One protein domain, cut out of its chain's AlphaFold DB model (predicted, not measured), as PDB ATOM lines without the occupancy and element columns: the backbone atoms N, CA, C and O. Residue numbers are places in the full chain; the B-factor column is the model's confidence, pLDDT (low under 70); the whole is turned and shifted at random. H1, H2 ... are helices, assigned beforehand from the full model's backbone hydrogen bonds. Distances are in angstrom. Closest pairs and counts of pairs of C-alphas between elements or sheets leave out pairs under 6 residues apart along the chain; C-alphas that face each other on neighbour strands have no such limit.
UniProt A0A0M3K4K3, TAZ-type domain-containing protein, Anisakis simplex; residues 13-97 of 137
ATOM      1  N   LYS A  13     270.067 195.019 365.851       69.19
ATOM      2  CA  LYS A  13     269.816 194.043 366.928       69.19
ATOM      3  C   LYS A  13     270.454 194.422 368.276       69.19
ATOM      4  O   LYS A  13     269.954 194.032 369.333       69.19
ATOM      5  N   GLN A  14     271.575 195.149 368.266       72.50
ATOM      6  CA  GLN A  14     272.235 195.610 369.497       72.50
ATOM      7  C   GLN A  14     271.587 196.892 370.041       72.50
ATOM      8  O   GLN A  14     271.496 197.082 371.261       72.50
ATOM      9  N   GLU A  15     271.098 197.753 369.152       74.88
ATOM     10  CA  GLU A  15     270.345 198.950 369.524       74.88
ATOM     11  C   GLU A  15     268.967 198.599 370.100       74.88
ATOM     12  O   GLU A  15     268.578 199.181 371.112       74.88
ATOM     13  N   GLU A  16     268.284 197.577 369.571       75.94
ATOM     14  CA  GLU A  16     267.030 197.048 370.134       75.94
ATOM     15  C   GLU A  16     267.211 196.570 371.584       75.94
ATOM     16  O   GLU A  16     266.454 196.947 372.479       75.94
ATOM     17  N   ARG A  17     268.256 195.780 371.858       81.19
ATOM     18  CA  ARG A  17     268.562 195.324 373.227       81.19
ATOM     19  C   ARG A  17     268.792 196.490 374.181       81.19
ATOM     20  O   ARG A  17     268.359 196.447 375.332       81.19
ATOM     21  N   SER A  18     269.442 197.541 373.691       85.06
ATOM     22  CA  SER A  18     269.666 198.769 374.453       85.06
ATOM     23  C   SER A  18     268.366 199.555 374.677       85.06
ATOM     24  O   SER A  18     268.195 200.126 375.752       85.06
ATOM     25  N   LEU A  19     267.432 199.543 373.714       85.75
ATOM     26  CA  LEU A  19     266.072 200.090 373.838       85.75
ATOM     27  C   LEU A  19     265.275 199.391 374.930       85.75
ATOM     28  O   LEU A  19     264.773 200.060 375.834       85.75
ATOM     29  N   ILE A  20     265.212 198.063 374.883       84.94
ATOM     30  CA  ILE A  20     264.519 197.263 375.892       84.94
ATOM     31  C   ILE A  20     265.147 197.541 377.258       84.94
ATOM     32  O   ILE A  20     264.440 197.933 378.182       84.94
ATOM     33  N   HIS A  21     266.473 197.448 377.385       88.56
ATOM     34  CA  HIS A  21     267.150 197.743 378.647       88.56
ATOM     35  C   HIS A  21     266.824 199.148 379.167       88.56
ATOM     36  O   HIS A  21     266.463 199.285 380.328       88.56
ATOM     37  N   ALA A  22     266.896 200.188 378.333       88.31
ATOM     38  CA  ALA A  22     266.620 201.560 378.754       88.31
ATOM     39  C   ALA A  22     265.176 201.778 379.233       88.31
ATOM     40  O   ALA A  22     264.959 202.628 380.096       88.31
ATOM     41  N   CYS A  23     264.210 201.012 378.714       84.56
ATOM     42  CA  CYS A  23     262.822 201.052 379.181       84.56
ATOM     43  C   CYS A  23     262.662 200.467 380.591       84.56
ATOM     44  O   CYS A  23     261.906 201.016 381.390       84.56
ATOM     45  N   HIS A  24     263.396 199.399 380.915       85.12
ATOM     46  CA  HIS A  24     263.319 198.720 382.217       85.12
ATOM     47  C   HIS A  24     264.321 199.278 383.243       85.12
ATOM     48  O   HIS A  24     264.137 199.152 384.453       85.12
ATOM     49  N   CYS A  25     265.399 199.911 382.779       88.88
ATOM     50  CA  CYS A  25     266.477 200.406 383.619       88.88
ATOM     51  C   CYS A  25     266.052 201.680 384.354       88.88
ATOM     52  O   CYS A  25     265.916 202.749 383.757       88.88
ATOM     53  N   ARG A  26     265.937 201.597 385.681       86.31
ATOM     54  CA  ARG A  26     265.658 202.751 386.555       86.31
ATOM     55  C   ARG A  26     266.926 203.457 387.034       86.31
ATOM     56  O   ARG A  26     266.859 204.607 387.451       86.31
ATOM     57  N   ASP A  27     268.087 202.825 386.877       86.88
ATOM     58  CA  ASP A  27     269.364 203.374 387.324       86.88
ATOM     59  C   ASP A  27     269.797 204.582 386.497       86.88
ATOM     60  O   ASP A  27     270.040 204.497 385.287       86.88
ATOM     61  N   VAL A  28     269.935 205.722 387.167       81.25
ATOM     62  CA  VAL A  28     270.516 206.939 386.580       81.25
ATOM     63  C   VAL A  28     272.018 206.794 386.341       81.25
ATOM     64  O   VAL A  28     272.543 207.412 385.428       81.25
ATOM     65  N   ASN A  29     272.696 205.918 387.086       87.12
ATOM     66  CA  ASN A  29     274.135 205.663 386.969       87.12
ATOM     67  C   ASN A  29     274.454 204.409 386.139       87.12
ATOM     68  O   ASN A  29     275.503 203.787 386.322       87.12
ATOM     69  N   CYS A  30     273.555 204.005 385.233       89.81
ATOM     70  CA  CYS A  30     273.815 202.868 384.356       89.81
ATOM     71  C   CYS A  30     275.097 203.114 383.544       89.81
ATOM     72  O   CYS A  30     275.248 204.150 382.899       89.81
ATOM     73  N   ARG A  31     276.036 202.162 383.571       88.06
ATOM     74  CA  ARG A  31     277.342 202.288 382.898       88.06
ATOM     75  C   ARG A  31     277.271 202.053 381.384       88.06
ATOM     76  O   ARG A  31     278.259 202.244 380.684       88.06
ATOM     77  N   HIS A  32     276.112 201.648 380.864       84.56
ATOM     78  CA  HIS A  32     275.901 201.446 379.434       84.56
ATOM     79  C   HIS A  32     275.663 202.794 378.732       84.56
ATOM     80  O   HIS A  32     274.606 203.404 378.901       84.56
ATOM     81  N   GLY A  33     276.610 203.251 377.905       80.44
ATOM     82  CA  GLY A  33     276.501 204.534 377.185       80.44
ATOM     83  C   GLY A  33     275.231 204.652 376.329       80.44
ATOM     84  O   GLY A  33     274.554 205.680 376.348       80.44
ATOM     85  N   SER A  34     274.829 203.562 375.668       85.62
ATOM     86  CA  SER A  34     273.597 203.496 374.868       85.62
ATOM     87  C   SER A  34     272.319 203.629 375.706       85.62
ATOM     88  O   SER A  34     271.307 204.096 375.195       85.62
ATOM     89  N   CYS A  35     272.347 203.262 376.994       89.00
ATOM     90  CA  CYS A  35     271.185 203.376 377.880       89.00
ATOM     91  C   CYS A  35     270.815 204.847 378.112       89.00
ATOM     92  O   CYS A  35     269.653 205.224 377.986       89.00
ATOM     93  N   HIS A  36     271.810 205.703 378.358       88.38
ATOM     94  CA  HIS A  36     271.608 207.146 378.546       88.38
ATOM     95  C   HIS A  36     271.070 207.839 377.300       88.38
ATOM     96  O   HIS A  36     270.161 208.668 377.382       88.38
ATOM     97  N   GLU A  37     271.628 207.508 376.134       88.19
ATOM     98  CA  GLU A  37     271.137 208.039 374.862       88.19
ATOM     99  C   GLU A  37     269.678 207.636 374.632       88.19
ATOM    100  O   GLU A  37     268.829 208.464 374.289       88.19
ATOM    101  N   MET A  38     269.369 206.373 374.894       88.81
ATOM    102  CA  MET A  38     268.048 205.824 374.671       88.81
ATOM    103  C   MET A  38     267.006 206.372 375.650       88.81
ATOM    104  O   MET A  38     265.905 206.729 375.233       88.81
ATOM    105  N   LYS A  39     267.366 206.558 376.927       88.50
ATOM    106  CA  LYS A  39     266.522 207.256 377.911       88.50
ATOM    107  C   LYS A  39     266.185 208.675 377.459       88.50
ATOM    108  O   LYS A  39     265.023 209.069 377.532       88.50
ATOM    109  N   ARG A  40     267.156 209.422 376.916       89.75
ATOM    110  CA  ARG A  40     266.903 210.761 376.354       89.75
ATOM    111  C   ARG A  40     265.934 210.719 375.174       89.75
ATOM    112  O   ARG A  40     264.996 211.512 375.144       89.75
ATOM    113  N   LYS A  41     266.109 209.784 374.233       88.56
ATOM    114  CA  LYS A  41     265.192 209.601 373.091       88.56
ATOM    115  C   LYS A  41     263.765 209.265 373.561       88.56
ATOM    116  O   LYS A  41     262.808 209.861 373.065       88.56
ATOM    117  N   LEU A  42     263.625 208.382 374.553       87.62
ATOM    118  CA  LEU A  42     262.344 207.994 375.164       87.62
ATOM    119  C   LEU A  42     261.674 209.127 375.954       87.62
ATOM    120  O   LEU A  42     260.451 209.231 375.956       87.62
ATOM    121  N   GLN A  43     262.444 209.975 376.635       88.81
ATOM    122  CA  GLN A  43     261.908 211.141 377.340       88.81
ATOM    123  C   GLN A  43     261.459 212.219 376.350       88.81
ATOM    124  O   GLN A  43     260.362 212.761 376.470       88.81
ATOM    125  N   HIS A  44     262.276 212.485 375.331       90.88
ATOM    126  CA  HIS A  44     261.965 213.441 374.275       90.88
ATOM    127  C   HIS A  44     260.667 213.084 373.542       90.88
ATOM    128  O   HIS A  44     259.817 213.947 373.336       90.88
ATOM    129  N   SER A  45     260.472 211.816 373.176       87.50
ATOM    130  CA  SER A  45     259.282 211.391 372.433       87.50
ATOM    131  C   SER A  45     257.974 211.583 373.205       87.50
ATOM    132  O   SER A  45     256.921 211.658 372.576       87.50
ATOM    133  N   ARG A  46     258.013 211.695 374.540       86.06
ATOM    134  CA  ARG A  46     256.833 212.000 375.369       86.06
ATOM    135  C   ARG A  46     256.409 213.463 375.274       86.06
ATOM    136  O   ARG A  46     255.220 213.739 375.344       86.06
ATOM    137  N   VAL A  47     257.364 214.377 375.095       88.06
ATOM    138  CA  VAL A  47     257.122 215.833 375.062       88.06
ATOM    139  C   VAL A  47     257.150 216.418 373.646       88.06
ATOM    140  O   VAL A  47     256.769 217.564 373.429       88.06
ATOM    141  N   CYS A  48     257.604 215.648 372.656       89.19
ATOM    142  CA  CYS A  48     257.750 216.117 371.284       89.19
ATOM    143  C   CYS A  48     256.429 216.045 370.504       89.19
ATOM    144  O   CYS A  48     255.992 214.973 370.085       89.19
ATOM    145  N   LEU A  49     255.842 217.211 370.221       85.88
ATOM    146  CA  LEU A  49     254.631 217.346 369.396       85.88
ATOM    147  C   LEU A  49     254.876 216.983 367.921       85.88
ATOM    148  O   LEU A  49     254.017 216.410 367.258       85.88
ATOM    149  N   LYS A  50     256.094 217.232 367.425       85.25
ATOM    150  CA  LYS A  50     256.531 216.932 366.046       85.25
ATOM    151  C   LYS A  50     256.801 215.439 365.792       85.25
ATOM    152  O   LYS A  50     257.310 215.066 364.734       85.25
ATOM    153  N   ARG A  51     256.491 214.574 366.764       80.25
ATOM    154  CA  ARG A  51     256.655 213.117 366.664       80.25
ATOM    155  C   ARG A  51     255.751 212.518 365.590       80.25
ATOM    156  O   ARG A  51     256.225 211.714 364.798       80.25
ATOM    157  N   GLN A  52     254.476 212.913 365.558       75.44
ATOM    158  CA  GLN A  52     253.488 212.358 364.620       75.44
ATOM    159  C   GLN A  52     253.790 212.743 363.169       75.44
ATOM    160  O   GLN A  52     253.613 211.937 362.266       75.44
ATOM    161  N   SER A  53     254.327 213.944 362.955       77.56
ATOM    162  CA  SER A  53     254.730 214.437 361.637       77.56
ATOM    163  C   SER A  53     256.073 213.883 361.148       77.56
ATOM    164  O   SER A  53     256.533 214.291 360.088       77.56
ATOM    165  N   ALA A  54     256.754 213.036 361.936       74.44
ATOM    166  CA  ALA A  54     258.091 212.496 361.655       74.44
ATOM    167  C   ALA A  54     259.166 213.548 361.276       74.44
ATOM    168  O   ALA A  54     260.237 213.203 360.778       74.44
ATOM    169  N   SER A  55     258.917 214.831 361.558       85.12
ATOM    170  CA  SER A  55     259.813 215.951 361.243       85.12
ATOM    171  C   SER A  55     260.934 216.117 362.271       85.12
ATOM    172  O   SER A  55     261.856 216.906 362.074       85.12
ATOM    173  N   CYS A  56     260.885 215.354 363.368       88.88
ATOM    174  CA  CYS A  56     261.943 215.303 364.365       88.88
ATOM    175  C   CYS A  56     262.897 214.115 364.115       88.88
ATOM    176  O   CYS A  56     262.456 212.962 364.166       88.88
ATOM    177  N   PRO A  57     264.213 214.351 363.942       86.56
ATOM    178  CA  PRO A  57     265.181 213.288 363.660       86.56
ATOM    179  C   PRO A  57     265.359 212.304 364.827       86.56
ATOM    180  O   PRO A  57     265.518 211.106 364.598       86.56
ATOM    181  N   ALA A  58     265.262 212.772 366.077       86.75
ATOM    182  CA  ALA A  58     265.353 211.908 367.258       86.75
ATOM    183  C   ALA A  58     264.157 210.946 367.351       86.75
ATOM    184  O   ALA A  58     264.327 209.752 367.595       86.75
ATOM    185  N   CYS A  59     262.946 211.453 367.096       87.81
ATOM    186  CA  CYS A  59     261.737 210.632 367.046       87.81
ATOM    187  C   CYS A  59     261.745 209.669 365.854       87.81
ATOM    188  O   CYS A  59     261.281 208.539 365.990       87.81
ATOM    189  N   LYS A  60     262.290 210.090 364.706       87.69
ATOM    190  CA  LYS A  60     262.418 209.245 363.515       87.69
ATOM    191  C   LYS A  60     263.276 208.012 363.802       87.69
ATOM    192  O   LYS A  60     262.821 206.898 363.576       87.69
ATOM    193  N   GLN A  61     264.462 208.196 364.386       86.62
ATOM    194  CA  GLN A  61     265.326 207.076 364.780       86.62
ATOM    195  C   GLN A  61     264.654 206.151 365.803       86.62
ATOM    196  O   GLN A  61     264.709 204.933 365.662       86.62
ATOM    197  N   LEU A  62     263.989 206.720 366.814       86.75
ATOM    198  CA  LEU A  62     263.291 205.927 367.827       86.75
ATOM    199  C   LEU A  62     262.158 205.088 367.216       86.75
ATOM    200  O   LEU A  62     261.986 203.930 367.587       86.75
ATOM    201  N   THR A  63     261.410 205.659 366.270       85.06
ATOM    202  CA  THR A  63     260.314 204.965 365.578       85.06
ATOM    203  C   THR A  63     260.835 203.779 364.776       85.06
ATOM    204  O   THR A  63     260.227 202.714 364.824       85.06
ATOM    205  N   GLU A  64     261.985 203.914 364.111       83.50
ATOM    206  CA  GLU A  64     262.566 202.799 363.358       83.50
ATOM    207  C   GLU A  64     262.997 201.633 364.240       83.50
ATOM    208  O   GLU A  64     262.634 200.488 363.962       83.50
ATOM    209  N   LEU A  65     263.666 201.927 365.354       84.44
ATOM    210  CA  LEU A  65     264.028 200.911 366.340       84.44
ATOM    211  C   LEU A  65     262.782 200.216 366.909       84.44
ATOM    212  O   LEU A  65     262.735 198.991 367.025       84.44
ATOM    213  N   CYS A  66     261.730 200.985 367.208       85.25
ATOM    214  CA  CYS A  66     260.464 200.433 367.690       85.25
ATOM    215  C   CYS A  66     259.759 199.572 366.633       85.25
ATOM    216  O   CYS A  66     259.129 198.575 366.980       85.25
ATOM    217  N   ARG A  67     259.854 199.927 365.347       83.69
ATOM    218  CA  ARG A  67     259.284 199.144 364.244       83.69
ATOM    219  C   ARG A  67     260.015 197.816 364.070       83.69
ATOM    220  O   ARG A  67     259.353 196.803 363.852       83.69
ATOM    221  N   TYR A  68     261.344 197.794 364.171       84.12
ATOM    222  CA  TYR A  68     262.099 196.539 364.136       84.12
ATOM    223  C   TYR A  68     261.706 195.623 365.296       84.12
ATOM    224  O   TYR A  68     261.374 194.457 365.075       84.12
ATOM    225  N   HIS A  69     261.634 196.184 366.505       84.88
ATOM    226  CA  HIS A  69     261.164 195.470 367.686       84.88
ATOM    227  C   HIS A  69     259.753 194.896 367.479       84.88
ATOM    228  O   HIS A  69     259.543 193.700 367.654       84.88
ATOM    229  N   ALA A  70     258.797 195.706 367.010       82.31
ATOM    230  CA  ALA A  70     257.406 195.289 366.809       82.31
ATOM    231  C   ALA A  70     257.235 194.135 365.801       82.31
ATOM    232  O   ALA A  70     256.279 193.374 365.913       82.31
ATOM    233  N   LYS A  71     258.149 193.967 364.832       81.50
ATOM    234  CA  LYS A  71     258.126 192.823 363.898       81.50
ATOM    235  C   LYS A  71     258.462 191.490 364.567       81.50
ATOM    236  O   LYS A  71     258.061 190.443 364.072       81.50
ATOM    237  N   ARG A  72     259.263 191.523 365.632       80.56
ATOM    238  CA  ARG A  72     259.794 190.338 366.327       80.56
ATOM    239  C   ARG A  72     259.123 190.119 367.681       80.56
ATOM    240  O   ARG A  72     259.151 189.011 368.206       80.56
ATOM    241  N   CYS A  73     258.534 191.172 368.233       80.00
ATOM    242  CA  CYS A  73     257.819 191.173 369.493       80.00
ATOM    243  C   CYS A  73     256.364 190.743 369.269       80.00
ATOM    244  O   CYS A  73     255.556 191.484 368.707       80.00
ATOM    245  N   SER A  74     256.026 189.538 369.726       75.50
ATOM    246  CA  SER A  74     254.656 189.008 369.763       75.50
ATOM    247  C   SER A  74     253.968 189.230 371.114       75.50
ATOM    248  O   SER A  74     252.823 188.816 371.294       75.50
ATOM    249  N   ASP A  75     254.638 189.896 372.058       78.44
ATOM    250  CA  ASP A  75     254.124 190.068 373.410       78.44
ATOM    251  C   ASP A  75     252.957 191.064 373.436       78.44
ATOM    252  O   ASP A  75     253.043 192.199 372.948       78.44
ATOM    253  N   THR A  76     251.821 190.629 373.975       67.62
ATOM    254  CA  THR A  76     250.617 191.461 374.065       67.62
ATOM    255  C   THR A  76     250.734 192.521 375.159       67.62
ATOM    256  O   THR A  76     250.133 193.585 375.001       67.62
ATOM    257  N   ALA A  77     251.580 192.290 376.167       72.12
ATOM    258  CA  ALA A  77     251.852 193.152 377.312       72.12
ATOM    259  C   ALA A  77     253.301 193.678 377.303       72.12
ATOM    260  O   ALA A  77     253.964 193.751 378.334       72.12
ATOM    261  N   CYS A  78     253.812 194.059 376.130       77.31
ATOM    262  CA  CYS A  78     255.161 194.606 376.026       77.31
ATOM    263  C   CYS A  78     255.301 195.923 376.817       77.31
ATOM    264  O   CYS A  78     254.614 196.906 376.531       77.31
ATOM    265  N   GLU A  79     256.242 195.962 377.765       71.06
ATOM    266  CA  GLU A  79     256.525 197.135 378.608       71.06
ATOM    267  C   GLU A  79     257.255 198.263 377.855       71.06
ATOM    268  O   GLU A  79     257.413 199.371 378.372       71.06
ATOM    269  N   VAL A  80     257.694 198.012 376.615       72.25
ATOM    270  CA  VAL A  80     258.339 199.023 375.774       72.25
ATOM    271  C   VAL A  80     257.274 200.009 375.275       72.25
ATOM    272  O   VAL A  80     256.432 199.645 374.439       72.25
ATOM    273  N   PRO A  81     257.299 201.280 375.723       67.12
ATOM    274  CA  PRO A  81     256.423 202.301 375.170       67.12
ATOM    275  C   PRO A  81     256.651 202.376 373.655       67.12
ATOM    276  O   PRO A  81     257.765 202.179 373.184       67.12
ATOM    277  N   PHE A  82     255.596 202.650 372.886       70.38
ATOM    278  CA  PHE A  82     255.576 202.659 371.411       70.38
ATOM    279  C   PHE A  82     255.496 201.296 370.711       70.38
ATOM    280  O   PHE A  82     255.076 201.287 369.552       70.38
ATOM    281  N   CYS A  83     255.795 200.164 371.357       78.38
ATOM    282  CA  CYS A  83     255.637 198.849 370.717       78.38
ATOM    283  C   CYS A  83     254.175 198.604 370.302       78.38
ATOM    284  O   CYS A  83     253.896 198.281 369.146       78.38
ATOM    285  N   LEU A  84     253.226 198.883 371.203       74.94
ATOM    286  CA  LEU A  84     251.792 198.745 370.934       74.94
ATOM    287  C   LEU A  84     251.321 199.634 369.769       74.94
ATOM    288  O   LEU A  84     250.630 199.156 368.873       74.94
ATOM    289  N   ASN A  85     251.744 200.902 369.748       71.94
ATOM    290  CA  ASN A  85     251.363 201.858 368.703       71.94
ATOM    291  C   ASN A  85     251.956 201.478 367.336       71.94
ATOM    292  O   ASN A  85     251.275 201.573 366.321       71.94
ATOM    293  N   ASN A  86     253.214 201.023 367.290       76.38
ATOM    294  CA  ASN A  86     253.836 200.557 366.047       76.38
ATOM    295  C   ASN A  86     253.179 199.271 365.529       76.38
ATOM    296  O   ASN A  86     252.941 199.164 364.328       76.38
ATOM    297  N   ARG A  87     252.817 198.330 366.414       74.69
ATOM    298  CA  ARG A  87     252.076 197.113 366.047       74.69
ATOM    299  C   ARG A  87     250.692 197.430 365.482       74.69
ATOM    300  O   ARG A  87     250.310 196.870 364.460       74.69
ATOM    301  N   GLN A  88     249.962 198.353 366.106       70.94
ATOM    302  CA  GLN A  88     248.672 198.819 365.590       70.94
ATOM    303  C   GLN A  88     248.816 199.505 364.228       70.94
ATOM    304  O   GLN A  88     248.008 199.251 363.344       70.94
ATOM    305  N   ASN A  89     249.860 200.316 364.027       68.56
ATOM    306  CA  ASN A  89     250.114 200.971 362.742       68.56
ATOM    307  C   ASN A  89     250.467 199.952 361.638       68.56
ATOM    308  O   ASN A  89     249.942 200.033 360.532       68.56
ATOM    309  N   LEU A  90     251.276 198.932 361.964       65.94
ATOM    310  CA  LEU A  90     251.550 197.783 361.087       65.94
ATOM    311  C   LEU A  90     250.257 197.049 360.694       65.94
ATOM    312  O   LEU A  90     250.061 196.719 359.527       65.94
ATOM    313  N   GLN A  91     249.355 196.829 361.650       61.69
ATOM    314  CA  GLN A  91     248.091 196.131 361.414       61.69
ATOM    315  C   GLN A  91     247.052 196.999 360.677       61.69
ATOM    316  O   GLN A  91     246.273 196.485 359.876       61.69
ATOM    317  N   GLY A  92     247.070 198.318 360.893       57.75
ATOM    318  CA  GLY A  92     246.263 199.300 360.166       57.75
ATOM    319  C   GLY A  92     246.696 199.456 358.707       57.75
ATOM    320  O   GLY A  92     245.846 199.472 357.821       57.75
ATOM    321  N   GLN A  93     248.005 199.453 358.432       56.72
ATOM    322  CA  GLN A  93     248.545 199.485 357.067       56.72
ATOM    323  C   GLN A  93     248.088 198.283 356.222       56.72
ATOM    324  O   GLN A  93     247.963 198.396 355.002       56.72
ATOM    325  N   GLN A  94     247.802 197.142 356.855       54.31
ATOM    326  CA  GLN A  94     247.296 195.959 356.161       54.31
ATOM    327  C   GLN A  94     245.802 196.058 355.807       54.31
ATOM    328  O   GLN A  94     245.391 195.485 354.802       54.31
ATOM    329  N   ARG A  95     245.001 196.838 356.551       52.50
ATOM    330  CA  ARG A  95     243.584 197.100 356.214       52.50
ATOM    331  C   ARG A  95     243.399 198.122 355.093       52.50
ATOM    332  O   ARG A  95     242.393 198.070 354.394       52.50
ATOM    333  N   SER A  96     244.352 199.031 354.891       50.38
ATOM    334  CA  SER A  96     244.268 200.026 353.810       50.38
ATOM    335  C   SER A  96     244.603 199.459 352.426       50.38
ATOM    336  O   SER A  96     244.237 200.064 351.428       50.38
ATOM    337  N   GLN A  97     245.282 198.306 352.344       51.50
ATOM    338  CA  GLN A  97     245.590 197.645 351.065       51.50
ATOM    339  C   GLN A  97     244.453 196.752 350.548       51.50
ATOM    340  O   GLN A  97     244.433 196.421 349.367       51.50
TER     341      GLN A  97
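What this domain is: This is residues 13 to 97 of the 137 residues of the protein "TAZ-type domain-containing protein" of Anisakis simplex (UniProt A0A0M3K4K3). The longest helix, H3, stands in the middle of four helices that cross one another steeply; H2 and H3 make a corner near the end of H2 and the start of H3, and H1 packs across the open side of that corner. H4 starts on the other side of H3 and leads away from H1 and H2, and residues 91 to 97 stick out as a free arm along the longest axis. The printed part has 85 residues with four named helices, in the order H1, H2, H3, H4, and no named strand; its class is all helix. It is compact, with a radius of gyration of the C-alphas of 13.3 A, yet elongated in outline, spanning 46 by 28 by 20 A.

Where its parts are: H3, residues 57 to 72, measures 23.7 A from first to last C-alpha and begins with C-alpha 57 at (265.181, 213.288, 363.660). H2, residues 33 to 47, measures 22.5 A. H1, residues 13 to 24, measures 17.3 A and begins with C-alpha 13 at (269.816, 194.043, 366.928). H4, residues 83 to 96, measures 20.4 A and ends with C-alpha 96 at (244.268, 200.026, 353.810).

How they stand to each other: H3 is the hub, touching three other helices. Its residues 58 to 62 touch residues 41 to 45 of H2, about perpendicular at 76 degrees; the closest C-alphas are those of Ser 45 and Cys 59, 6.0 A apart. Its residues 65 to 69 touch residues 15 to 19 of H1, about perpendicular at 81 degrees, with the C-alphas of Glu 16 and Leu 65 closest at 6.2 A. H4 touches H3 with residues 83 to 87 alone, about perpendicular at 79 degrees; the closest C-alphas, of Ala 70 and Cys 83, are 5.6 A apart. H1 touches residues 34 to 39 of H2 at a steep tilt of 64 degrees, the same way, with the C-alphas of Ala 22 and Cys 35 closest at 5.0 A. H4 is apart from both H1 and H2. Of the O i to N i+4 pairs, 7 of 8 are within hydrogen-bond range in H1, 9 of 11 in H2, 11 of 12 in H3 and 8 of 10 in H4.

The domain as a whole: The two C-alphas farthest apart are those of Asn 29 and Gln 97, 46.6 A. The printed part has no cut, and its three links, of 8, 9 and 10 residues, are short. The mean pLDDT of the printed part is 79.8; residues 13, 76, 81 and 89 to 97 are under 70, and H4 has a mean of 65.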